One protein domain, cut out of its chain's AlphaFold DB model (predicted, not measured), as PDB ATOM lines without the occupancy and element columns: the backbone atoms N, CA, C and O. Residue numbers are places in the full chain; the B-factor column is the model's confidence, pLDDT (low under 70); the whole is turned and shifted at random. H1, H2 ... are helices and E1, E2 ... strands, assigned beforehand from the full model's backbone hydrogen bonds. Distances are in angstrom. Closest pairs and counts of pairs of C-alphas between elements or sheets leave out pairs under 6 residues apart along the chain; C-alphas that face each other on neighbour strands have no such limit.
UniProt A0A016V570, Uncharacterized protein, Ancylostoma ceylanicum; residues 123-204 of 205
ATOM      1  N   LYS A 123     -14.003  12.587  42.832       86.50
ATOM      2  CA  LYS A 123     -12.625  12.534  42.340       86.50
ATOM      3  C   LYS A 123     -12.019  11.175  42.653       86.50
ATOM      4  O   LYS A 123     -11.939  10.805  43.826       86.50
ATOM      5  N   SER A 124     -11.530  10.499  41.624       90.12
ATOM      6  CA  SER A 124     -10.766   9.256  41.701       90.12
ATOM      7  C   SER A 124      -9.381   9.474  41.070       90.12
ATOM      8  O   SER A 124      -9.204  10.365  40.240       90.12
ATOM      9  N   SER A 125      -8.366   8.721  41.498       91.31
ATOM     10  CA  SER A 125      -7.048   8.738  40.853       91.31
ATOM     11  C   SER A 125      -6.413   7.358  40.881       91.31
ATOM     12  O   SER A 125      -6.424   6.708  41.930       91.31
ATOM     13  N   GLN A 126      -5.793   6.954  39.778       92.75
ATOM     14  CA  GLN A 126      -5.135   5.658  39.639       92.75
ATOM     15  C   GLN A 126      -3.824   5.762  38.852       92.75
ATOM     16  O   GLN A 126      -3.645   6.648  38.019       92.75
ATOM     17  N   VAL A 127      -2.903   4.835  39.121       92.75
ATOM     18  CA  VAL A 127      -1.653   4.687  38.363       92.75
ATOM     19  C   VAL A 127      -1.703   3.362  37.620       92.75
ATOM     20  O   VAL A 127      -1.721   2.295  38.234       92.75
ATOM     21  N   ILE A 128      -1.726   3.425  36.294       92.31
ATOM     22  CA  ILE A 128      -1.801   2.263  35.417       92.31
ATOM     23  C   ILE A 128      -0.386   1.922  34.955       92.31
ATOM     24  O   ILE A 128       0.316   2.744  34.366       92.31
ATOM     25  N   ARG A 129       0.051   0.685  35.206       87.50
ATOM     26  CA  ARG A 129       1.353   0.197  34.741       87.50
ATOM     27  C   ARG A 129       1.189  -0.571  33.429       87.50
ATOM     28  O   ARG A 129       0.769  -1.725  33.445       87.50
ATOM     29  N   LYS A 130       1.539   0.064  32.306       84.25
ATOM     30  CA  LYS A 130       1.655  -0.583  30.984       84.25
ATOM     31  C   LYS A 130       3.141  -0.734  30.626       84.25
ATOM     32  O   LYS A 130       3.912  -1.248  31.432       84.25
ATOM     33  N   LYS A 131       3.557  -0.281  29.434       83.25
ATOM     34  CA  LYS A 131       4.975  -0.137  29.047       83.25
ATOM     35  C   LYS A 131       5.657   1.029  29.783       83.25
ATOM     36  O   LYS A 131       6.852   0.970  30.036       83.25
ATOM     37  N   GLN A 132       4.878   2.048  30.145       81.94
ATOM     38  CA  GLN A 132       5.239   3.174  31.007       81.94
ATOM     39  C   GLN A 132       4.138   3.360  32.067       81.94
ATOM     40  O   GLN A 132       3.057   2.767  31.949       81.94
ATOM     41  N   PHE A 133       4.433   4.126  33.120       85.06
ATOM     42  CA  PHE A 133       3.431   4.515  34.113       85.06
ATOM     43  C   PHE A 133       2.522   5.599  33.536       85.06
ATOM     44  O   PHE A 133       3.001   6.610  33.034       85.06
ATOM     45  N   GLU A 134       1.217   5.380  33.630       86.19
ATOM     46  CA  GLU A 134       0.179   6.319  33.217       86.19
ATOM     47  C   GLU A 134      -0.595   6.753  34.467       86.19
ATOM     48  O   GLU A 134      -1.069   5.913  35.235       86.19
ATOM     49  N   TYR A 135      -0.684   8.059  34.705       88.31
ATOM     50  CA  TYR A 135      -1.371   8.633  35.862       88.31
ATOM     51  C   TYR A 135      -2.725   9.162  35.405       88.31
ATOM     52  O   TYR A 135      -2.784  10.078  34.587       88.31
ATOM     53  N   VAL A 136      -3.807   8.590  35.928       88.38
ATOM     54  CA  VAL A 136      -5.176   8.931  35.531       88.38
ATOM     55  C   VAL A 136      -5.896   9.582  36.705       88.38
ATOM     56  O   VAL A 136      -5.851   9.086  37.833       88.38
ATOM     57  N   LEU A 137      -6.557  10.704  36.428       89.00
ATOM     58  CA  LEU A 137      -7.446  11.413  37.343       89.00
ATOM     59  C   LEU A 137      -8.849  11.407  36.734       89.00
ATOM     60  O   LEU A 137      -9.022  11.859  35.604       89.00
ATOM     61  N   GLU A 138      -9.832  10.931  37.485       88.25
ATOM     62  CA  GLU A 138     -11.217  10.795  37.031       88.25
ATOM     63  C   GLU A 138     -12.127  11.707  37.855       88.25
ATOM     64  O   GLU A 138     -11.938  11.874  39.067       88.25
ATOM     65  N   LEU A 139     -13.089  12.327  37.169       85.94
ATOM     66  CA  LEU A 139     -14.098  13.210  37.742       85.94
ATOM     67  C   LEU A 139     -15.486  12.718  37.307       85.94
ATOM     68  O   LEU A 139     -15.861  12.922  36.155       85.94
ATOM     69  N   ASP A 140     -16.235  12.115  38.232       81.25
ATOM     70  CA  ASP A 140     -17.496  11.408  37.954       81.25
ATOM     71  C   ASP A 140     -18.704  12.034  38.671       81.25
ATOM     72  O   ASP A 140     -18.549  12.848  39.585       81.25
ATOM     73  N   ASP A 141     -19.915  11.593  38.307       72.75
ATOM     74  CA  ASP A 141     -21.181  11.875  39.008       72.75
ATOM     75  C   ASP A 141     -21.460  13.367  39.241       72.75
ATOM     76  O   ASP A 141     -21.989  13.763  40.278       72.75
ATOM     77  N   GLY A 142     -21.070  14.244  38.322       69.62
ATOM     78  CA  GLY A 142     -21.327  15.666  38.487       69.62
ATOM     79  C   GLY A 142     -21.177  16.450  37.197       69.62
ATOM     80  O   GLY A 142     -20.461  16.035  36.287       69.62
ATOM     81  N   PRO A 143     -21.846  17.606  37.094       68.12
ATOM     82  CA  PRO A 143     -21.754  18.403  35.891       68.12
ATOM     83  C   PRO A 143     -20.390  19.107  35.836       68.12
ATOM     84  O   PRO A 143     -20.033  19.891  36.721       68.12
ATOM     85  N   ILE A 144     -19.630  18.857  34.770       72.19
ATOM     86  CA  ILE A 144     -18.450  19.654  34.434       72.19
ATOM     87  C   ILE A 144     -18.937  20.936  33.764       72.19
ATOM     88  O   ILE A 144     -19.493  20.918  32.669       72.19
ATOM     89  N   MET A 145     -18.758  22.067  34.442       72.38
ATOM     90  CA  MET A 145     -19.154  23.361  33.897       72.38
ATOM     91  C   MET A 145     -18.251  23.778  32.720       72.38
ATOM     92  O   MET A 145     -17.058  23.466  32.741       72.38
ATOM     93  N   PRO A 146     -18.748  24.573  31.751       68.50
ATOM     94  CA  PRO A 146     -17.957  24.983  30.582       68.50
ATOM     95  C   PRO A 146     -16.628  25.673  30.931       68.50
ATOM     96  O   PRO A 146     -15.602  25.428  30.306       68.50
ATOM     97  N   HIS A 147     -16.618  26.492  31.988       71.31
ATOM     98  CA  HIS A 147     -15.422  27.203  32.452       71.31
ATOM     99  C   HIS A 147     -14.383  26.295  33.132       71.31
ATOM    100  O   HIS A 147     -13.240  26.711  33.316       71.31
ATOM    101  N   THR A 148     -14.750  25.070  33.517       78.06
ATOM    102  CA  THR A 148     -13.834  24.129  34.172       78.06
ATOM    103  C   THR A 148     -12.704  23.718  33.233       78.06
ATOM    104  O   THR A 148     -11.563  23.621  33.671       78.06
ATOM    105  N   ILE A 149     -12.992  23.532  31.940       81.31
ATOM    106  CA  ILE A 149     -11.993  23.097  30.957       81.31
ATOM    107  C   ILE A 149     -10.848  24.119  30.816       81.31
ATOM    108  O   ILE A 149      -9.701  23.728  31.040       81.31
ATOM    109  N   PRO A 150     -11.099  25.423  30.564       82.81
ATOM    110  CA  PRO A 150     -10.043  26.437  30.566       82.81
ATOM    111  C   PRO A 150      -9.202  26.470  31.850       82.81
ATOM    112  O   PRO A 150      -7.981  26.590  31.779       82.81
ATOM    113  N   LEU A 151      -9.831  26.318  33.023       85.75
ATOM    114  CA  LEU A 151      -9.122  26.320  34.309       85.75
ATOM    115  C   LEU A 151      -8.196  25.109  34.467       85.75
ATOM    116  O   LEU A 151      -7.078  25.246  34.963       85.75
ATOM    117  N   VAL A 152      -8.643  23.926  34.036       87.25
ATOM    118  CA  VAL A 152      -7.829  22.703  34.056       87.25
ATOM    119  C   VAL A 152      -6.647  22.831  33.097       87.25
ATOM    120  O   VAL A 152      -5.520  22.519  33.478       87.25
ATOM    121  N   VAL A 153      -6.872  23.349  31.887       89.25
ATOM    122  CA  VAL A 153      -5.808  23.622  30.907       89.25
ATOM    123  C   VAL A 153      -4.753  24.563  31.490       89.25
ATOM    124  O   VAL A 153      -3.552  24.295  31.401       89.25
ATOM    125  N   GLU A 154      -5.183  25.660  32.111       90.31
ATOM    126  CA  GLU A 154      -4.273  26.620  32.728       90.31
ATOM    127  C   GLU A 154      -3.492  26.001  33.896       90.31
ATOM    128  O   GLU A 154      -2.282  26.208  34.014       90.31
ATOM    129  N   PHE A 155      -4.153  25.195  34.726       90.88
ATOM    130  CA  PHE A 155      -3.500  24.455  35.801       90.88
ATOM    131  C   PHE A 155      -2.429  23.484  35.277       90.88
ATOM    132  O   PHE A 155      -1.312  23.464  35.798       90.88
ATOM    133  N   ILE A 156      -2.730  22.714  34.225       91.75
ATOM    134  CA  ILE A 156      -1.784  21.775  33.596       91.75
ATOM    135  C   ILE A 156      -0.527  22.510  33.118       91.75
ATOM    136  O   ILE A 156       0.591  22.076  33.392       91.75
ATOM    137  N   ARG A 157      -0.699  23.669  32.475       91.75
ATOM    138  CA  ARG A 157       0.426  24.483  32.000       91.75
ATOM    139  C   ARG A 157       1.253  25.056  33.142       91.75
ATOM    140  O   ARG A 157       2.475  24.940  33.138       91.75
ATOM    141  N   ARG A 158       0.597  25.644  34.144       92.06
ATOM    142  CA  ARG A 158       1.279  26.267  35.291       92.06
ATOM    143  C   ARG A 158       2.005  25.256  36.177       92.06
ATOM    144  O   ARG A 158       3.010  25.605  36.785       92.06
ATOM    145  N   SER A 159       1.506  24.024  36.259       91.56
ATOM    146  CA  SER A 159       2.146  22.948  37.025       91.56
ATOM    147  C   SER A 159       3.348  22.324  36.309       91.56
ATOM    148  O   SER A 159       4.114  21.605  36.943       91.56
ATOM    149  N   GLY A 160       3.539  22.603  35.014       89.94
ATOM    150  CA  GLY A 160       4.647  22.069  34.220       89.94
ATOM    151  C   GLY A 160       4.498  20.593  33.846       89.94
ATOM    152  O   GLY A 160       5.432  20.018  33.291       89.94
ATOM    153  N   VAL A 161       3.339  19.979  34.111       88.81
ATOM    154  CA  VAL A 161       3.081  18.560  33.806       88.81
ATOM    155  C   VAL A 161       3.135  18.304  32.296       88.81
ATOM    156  O   VAL A 161       3.559  17.235  31.879       88.81
ATOM    157  N   CYS A 162       2.782  19.300  31.477       90.88
ATOM    158  CA  CYS A 162       2.823  19.202  30.017       90.88
ATOM    159  C   CYS A 162       4.152  19.662  29.372       90.88
ATOM    160  O   CYS A 162       4.161  20.033  28.197       90.88
ATOM    161  N   ASN A 163       5.252  19.752  30.135       89.62
ATOM    162  CA  ASN A 163       6.538  20.248  29.620       89.62
ATOM    163  C   ASN A 163       7.276  19.230  28.744       89.62
ATOM    164  O   ASN A 163       7.938  19.636  27.789       89.62
ATOM    165  N   GLU A 164       7.199  17.947  29.098       85.75
ATOM    166  CA  GLU A 164       7.867  16.861  28.371       85.75
ATOM    167  C   GLU A 164       6.906  16.191  27.390       85.75
ATOM    168  O   GLU A 164       7.214  16.071  26.210       85.75
ATOM    169  N   GLU A 165       5.713  15.834  27.866       87.94
ATOM    170  CA  GLU A 165       4.675  15.156  27.088       87.94
ATOM    171  C   GLU A 165       3.335  15.891  27.237       87.94
ATOM    172  O   GLU A 165       3.042  16.423  28.312       87.94
ATOM    173  N   PRO A 166       2.495  15.948  26.189       90.69
ATOM    174  CA  PRO A 166       1.179  16.563  26.284       90.69
ATOM    175  C   PRO A 166       0.266  15.773  27.230       90.69
ATOM    176  O   PRO A 166       0.288  14.544  27.276       90.69
ATOM    177  N   VAL A 167      -0.594  16.489  27.955       92.44
ATOM    178  CA  VAL A 167      -1.613  15.875  28.816       92.44
ATOM    179  C   VAL A 167      -2.908  15.717  28.037       92.44
ATOM    180  O   VAL A 167      -3.398  16.675  27.435       92.44
ATOM    181  N   THR A 168      -3.491  14.523  28.092       92.00
ATOM    182  CA  THR A 168      -4.776  14.225  27.459       92.00
ATOM    183  C   THR A 168      -5.915  14.364  28.466       92.00
ATOM    184  O   THR A 168      -5.918  13.717  29.510       92.00
ATOM    185  N   ILE A 169      -6.907  15.185  28.135       89.50
ATOM    186  CA  ILE A 169      -8.183  15.292  28.841       89.50
ATOM    187  C   ILE A 169      -9.235  14.623  27.964       89.50
ATOM    188  O   ILE A 169      -9.418  15.020  26.816       89.50
ATOM    189  N   ARG A 170      -9.948  13.635  28.502       87.25
ATOM    190  CA  ARG A 170     -11.052  12.973  27.804       87.25
ATOM    191  C   ARG A 170     -12.363  13.250  28.523       87.25
ATOM    192  O   ARG A 170     -12.416  13.185  29.748       87.25
ATOM    193  N   VAL A 171     -13.404  13.556  27.758       81.00
ATOM    194  CA  VAL A 171     -14.758  13.769  28.277       81.00
ATOM    195  C   VAL A 171     -15.654  12.681  27.708       81.00
ATOM    196  O   VAL A 171     -15.902  12.653  26.505       81.00
ATOM    197  N   ASN A 172     -16.131  11.807  28.590       75.94
ATOM    198  CA  ASN A 172     -17.043  10.715  28.256       75.94
ATOM    199  C   ASN A 172     -18.480  11.076  28.651       75.94
ATOM    200  O   ASN A 172     -18.696  11.998  29.438       75.94
ATOM    201  N   ASP A 173     -19.449  10.338  28.102       68.62
ATOM    202  CA  ASP A 173     -20.850  10.332  28.544       68.62
ATOM    203  C   ASP A 173     -21.491  11.725  28.665       68.62
ATOM    204  O   ASP A 173     -22.255  12.006  29.593       68.62
ATOM    205  N   ARG A 174     -21.195  12.623  27.708       65.50
ATOM    206  CA  ARG A 174     -21.857  13.932  27.637       65.50
ATOM    207  C   ARG A 174     -23.362  13.718  27.546       65.50
ATOM    208  O   ARG A 174     -23.882  13.269  26.527       65.50
ATOM    209  N   SER A 175     -24.073  14.100  28.600       56.19
ATOM    210  CA  SER A 175     -25.514  14.280  28.517       56.19
ATOM    211  C   SER A 175     -25.779  15.510  27.652       56.19
ATOM    212  O   SER A 175     -25.303  16.612  27.931       56.19
ATOM    213  N   ILE A 176     -26.497  15.312  26.547       52.53
ATOM    214  CA  ILE A 176     -26.882  16.402  25.653       52.53
ATOM    215  C   ILE A 176     -27.930  17.244  26.384       52.53
ATOM    216  O   ILE A 176     -29.090  16.852  26.507       52.53
ATOM    217  N   CYS A 177     -27.513  18.400  26.894       48.69
ATOM    218  CA  CYS A 177     -28.411  19.393  27.465       48.69
ATOM    219  C   CYS A 177     -28.898  20.320  26.349       48.69
ATOM    220  O   CYS A 177     -28.131  21.147  25.847       48.69
ATOM    221  N   ILE A 178     -30.175  20.180  25.989       42.56
ATOM    222  CA  ILE A 178     -30.865  21.051  25.028       42.56
ATOM    223  C   ILE A 178     -30.752  22.506  25.516       42.56
ATOM    224  O   ILE A 178     -31.018  22.793  26.688       42.56
ATOM    225  N   GLY A 179     -30.330  23.420  24.642       49.94
ATOM    226  CA  GLY A 179     -30.096  24.830  24.957       49.94
ATOM    227  C   GLY A 179     -28.615  25.210  25.011       49.94
ATOM    228  O   GLY A 179     -28.155  25.908  24.123       49.94
ATOM    229  N   ILE A 180     -27.855  24.785  26.033       45.88
ATOM    230  CA  ILE A 180     -26.439  25.201  26.198       45.88
ATOM    231  C   ILE A 180     -25.544  24.645  25.086       45.88
ATOM    232  O   ILE A 180     -24.675  25.361  24.596       45.88
ATOM    233  N   ASN A 181     -25.767  23.396  24.673       50.22
ATOM    234  CA  ASN A 181     -24.988  22.770  23.603       50.22
ATOM    235  C   ASN A 181     -25.407  23.263  22.206       50.22
ATOM    236  O   ASN A 181     -24.629  23.146  21.267       50.22
ATOM    237  N   ASP A 182     -26.603  23.849  22.082       48.81
ATOM    238  CA  ASP A 182     -27.135  24.374  20.816       48.81
ATOM    239  C   ASP A 182     -26.617  25.786  20.502       48.81
ATOM    240  O   ASP A 182     -26.789  26.275  19.386       48.81
ATOM    241  N   VAL A 183     -25.998  26.460  21.483       51.06
ATOM    242  CA  VAL A 183     -25.403  27.794  21.295       51.06
ATOM    243  C   VAL A 183     -24.194  27.727  20.368       51.06
ATOM    244  O   VAL A 183     -23.972  28.657  19.598       51.06
ATOM    245  N   ASP A 184     -23.424  26.640  20.439       51.62
ATOM    246  CA  ASP A 184     -22.267  26.437  19.580       51.62
ATOM    247  C   ASP A 184     -21.932  24.944  19.468       51.62
ATOM    248  O   ASP A 184     -21.511  24.293  20.436       51.62
ATOM    249  N   SER A 185     -22.104  24.405  18.262       55.09
ATOM    250  CA  SER A 185     -21.721  23.032  17.950       55.09
ATOM    251  C   SER A 185     -20.219  22.810  18.134       55.09
ATOM    252  O   SER A 185     -19.824  21.746  18.592       55.09
ATOM    253  N   GLU A 186     -19.365  23.805  17.871       53.66
ATOM    254  CA  GLU A 186     -17.906  23.661  17.978       53.66
ATOM    255  C   GLU A 186     -17.437  23.502  19.434       53.66
ATOM    256  O   GLU A 186     -16.464  22.797  19.707       53.66
ATOM    257  N   LEU A 187     -18.164  24.080  20.398       53.19
ATOM    258  CA  LEU A 187     -17.841  23.963  21.827       53.19
ATOM    259  C   LEU A 187     -18.174  22.589  22.417       53.19
ATOM    260  O   LEU A 187     -17.685  22.262  23.504       53.19
ATOM    261  N   SER A 188     -18.994  21.786  21.738       57.62
ATOM    262  CA  SER A 188     -19.550  20.545  22.281       57.62
ATOM    263  C   SER A 188     -19.163  19.277  21.507       57.62
ATOM    264  O   SER A 188     -19.331  18.193  22.066       57.62
ATOM    265  N   ASP A 189     -18.560  19.390  20.317       64.12
ATOM    266  CA  ASP A 189     -18.317  18.260  19.396       64.12
ATOM    267  C   ASP A 189     -16.966  17.527  19.548       64.12
ATOM    268  O   ASP A 189     -16.650  16.621  18.773       64.12
ATOM    269  N   TRP A 190     -16.139  17.915  20.518       73.81
ATOM    270  CA  TRP A 190     -14.863  17.256  20.830       73.81
ATOM    271  C   TRP A 190     -15.055  16.204  21.927       73.81
ATOM    272  O   TRP A 190     -15.919  16.367  22.774       73.81
ATOM    273  N   ASN A 191     -14.227  15.160  21.976       77.62
ATOM    274  CA  ASN A 191     -14.229  14.174  23.077       77.62
ATOM    275  C   ASN A 191     -12.867  14.090  23.775       77.62
ATOM    276  O   ASN A 191     -12.776  13.650  24.924       77.62
ATOM    277  N   GLU A 192     -11.817  14.581  23.116       86.25
ATOM    278  CA  GLU A 192     -10.450  14.583  23.614       86.25
ATOM    279  C   GLU A 192      -9.811  15.968  23.421       86.25
ATOM    280  O   GLU A 192      -9.976  16.615  22.386       86.25
ATOM    281  N   ILE A 193      -9.078  16.429  24.432       88.75
ATOM    282  CA  ILE A 193      -8.242  17.629  24.385       88.75
ATOM    283  C   ILE A 193      -6.817  17.209  24.709       88.75
ATOM    284  O   ILE A 193      -6.573  16.612  25.757       88.75
ATOM    285  N   ARG A 194      -5.859  17.584  23.862       91.56
ATOM    286  CA  ARG A 194      -4.432  17.464  24.175       91.56
ATOM    287  C   ARG A 194      -3.860  18.824  24.520       91.56
ATOM    288  O   ARG A 194      -3.863  19.745  23.701       91.56
ATOM    289  N   VAL A 195      -3.370  18.939  25.746       92.75
ATOM    290  CA  VAL A 195      -2.772  20.154  26.292       92.75
ATOM    291  C   VAL A 195      -1.259  20.021  26.210       92.75
ATOM    292  O   VAL A 195      -0.647  19.292  26.990       92.75
ATOM    293  N   GLY A 196      -0.666  20.726  25.249       91.75
ATOM    294  CA  GLY A 196       0.774  20.924  25.168       91.75
ATOM    295  C   GLY A 196       1.203  22.220  25.856       91.75
ATOM    296  O   GLY A 196       0.378  23.038  26.291       91.75
ATOM    297  N   LYS A 197       2.521  22.428  25.913       89.56
ATOM    298  CA  LYS A 197       3.129  23.616  26.522       89.56
ATOM    299  C   LYS A 197       2.600  24.924  25.918       89.56
ATOM    300  O   LYS A 197       2.146  25.791  26.655       89.56
ATOM    301  N   GLU A 198       2.581  25.018  24.588       88.38
ATOM    302  CA  GLU A 198       2.214  26.249  23.861       88.38
ATOM    303  C   GLU A 198       0.909  26.115  23.059       88.38
ATOM    304  O   GLU A 198       0.315  27.107  22.644       88.38
ATOM    305  N   ASN A 199       0.421  24.893  22.843       89.12
ATOM    306  CA  ASN A 199      -0.730  24.608  21.990       89.12
ATOM    307  C   ASN A 199      -1.797  23.769  22.706       89.12
ATOM    308  O   ASN A 199      -1.547  23.138  23.734       89.12
ATOM    309  N   ILE A 200      -3.014  23.815  22.167       88.50
ATOM    310  CA  ILE A 200      -4.139  22.961  22.554       88.50
ATOM    311  C   ILE A 200      -4.678  22.360  21.264       88.50
ATOM    312  O   ILE A 200      -4.898  23.092  20.299       88.50
ATOM    313  N   LEU A 201      -4.875  21.047  21.251       87.06
ATOM    314  CA  LEU A 201      -5.501  20.336  20.142       87.06
ATOM    315  C   LEU A 201      -6.818  19.737  20.622       87.06
ATOM    316  O   LEU A 201      -6.868  19.128  21.690       87.06
ATOM    317  N   TRP A 202      -7.864  19.924  19.827       85.44
ATOM    318  CA  TRP A 202      -9.202  19.403  20.080       85.44
ATOM    319  C   TRP A 202      -9.458  18.289  19.072       85.44
ATOM    320  O   TRP A 202      -9.373  18.520  17.866       85.44
ATOM    321  N   GLU A 203      -9.724  17.082  19.559       79.44
ATOM    322  CA  GLU A 203      -9.954  15.907  18.724       79.44
ATOM    323  C   GLU A 203     -11.360  15.348  18.971       79.44
ATOM    324  O   GLU A 203     -11.853  15.249  20.104       79.44
ATOM    325  N   LYS A 204     -12.008  14.960  17.871       75.38
ATOM    326  CA  LYS A 204     -13.231  14.164  17.883       75.38
ATOM    327  C   LYS A 204     -12.828  12.702  17.731       75.38
ATOM    328  O   LYS A 204     -12.143  12.356  16.771       75.38
TER     329      LYS A 204
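What this domain is: This is residues 123 to 204 of the 205 residues of an uncharacterized protein of Ancylostoma ceylanicum (UniProt A0A016V570). A small sheet of three short strands, E3, E4 and E5, has helix H1 over one face, and a longer two-strand hairpin, E1 and E2, lies off to one side with E2 near E3. A long loop, residues 171 to 191, reaches out at one end. The printed part has 82 residues, in the order E1 E2 H1 E3 E4 E5; both sheets, E1 - E2 and E3 - E4 - E5, are antiparallel. The class is mixed, helices and strands, with under half of the residues in named elements. The whole is only just compact, close to loose, with a radius of gyration of the C-alphas of 14.0 A and spans of 41 by 28 by 21 A.

Where its parts are: E1, residues 123 to 129, begins at C-alpha 123 (-12.625, 12.534, 42.340) and is 20.1 A long. E2, residues 133 to 140, is 22.4 A long. H1, residues 148 to 159, is 16.3 A long. E3, residues 167 to 170, E4, residues 192 to 195, and E5, residues 200 to 203, follow; C-alpha 203 is at (-9.954, 15.907, 18.724).

How they stand to each other: E1 and E2 form a hairpin, with N 126 and O 136 2.9 A apart, within hydrogen-bond range. E1 and H1 are apart. H1 is on the sheet E3 E4 E5 at a height of 9.5 A, its local plane fitted to just 6 C-alphas. It lies over E4, along the strands at 21 degrees on the local plane; their closest C-alphas, Val 153 and Val 195, are 6.5 A apart. In H1 every O i to N i+4 pair is within hydrogen-bond range. E3 E4 E5 is a meander, each strand the antiparallel neighbour of the one before, with N 169 and O 193 at 2.8 A and N 194 and O 201 at 2.8 A, both within hydrogen-bond range.

The domain as a whole: The C-alphas of Lys 131 and Gly 179, the two farthest apart, are 43.2 A apart. The printed part has no cut, and the link E3 to E4 is long. Confidence is low, under 70, at residues 142 to 143, 146 and 173 to 189.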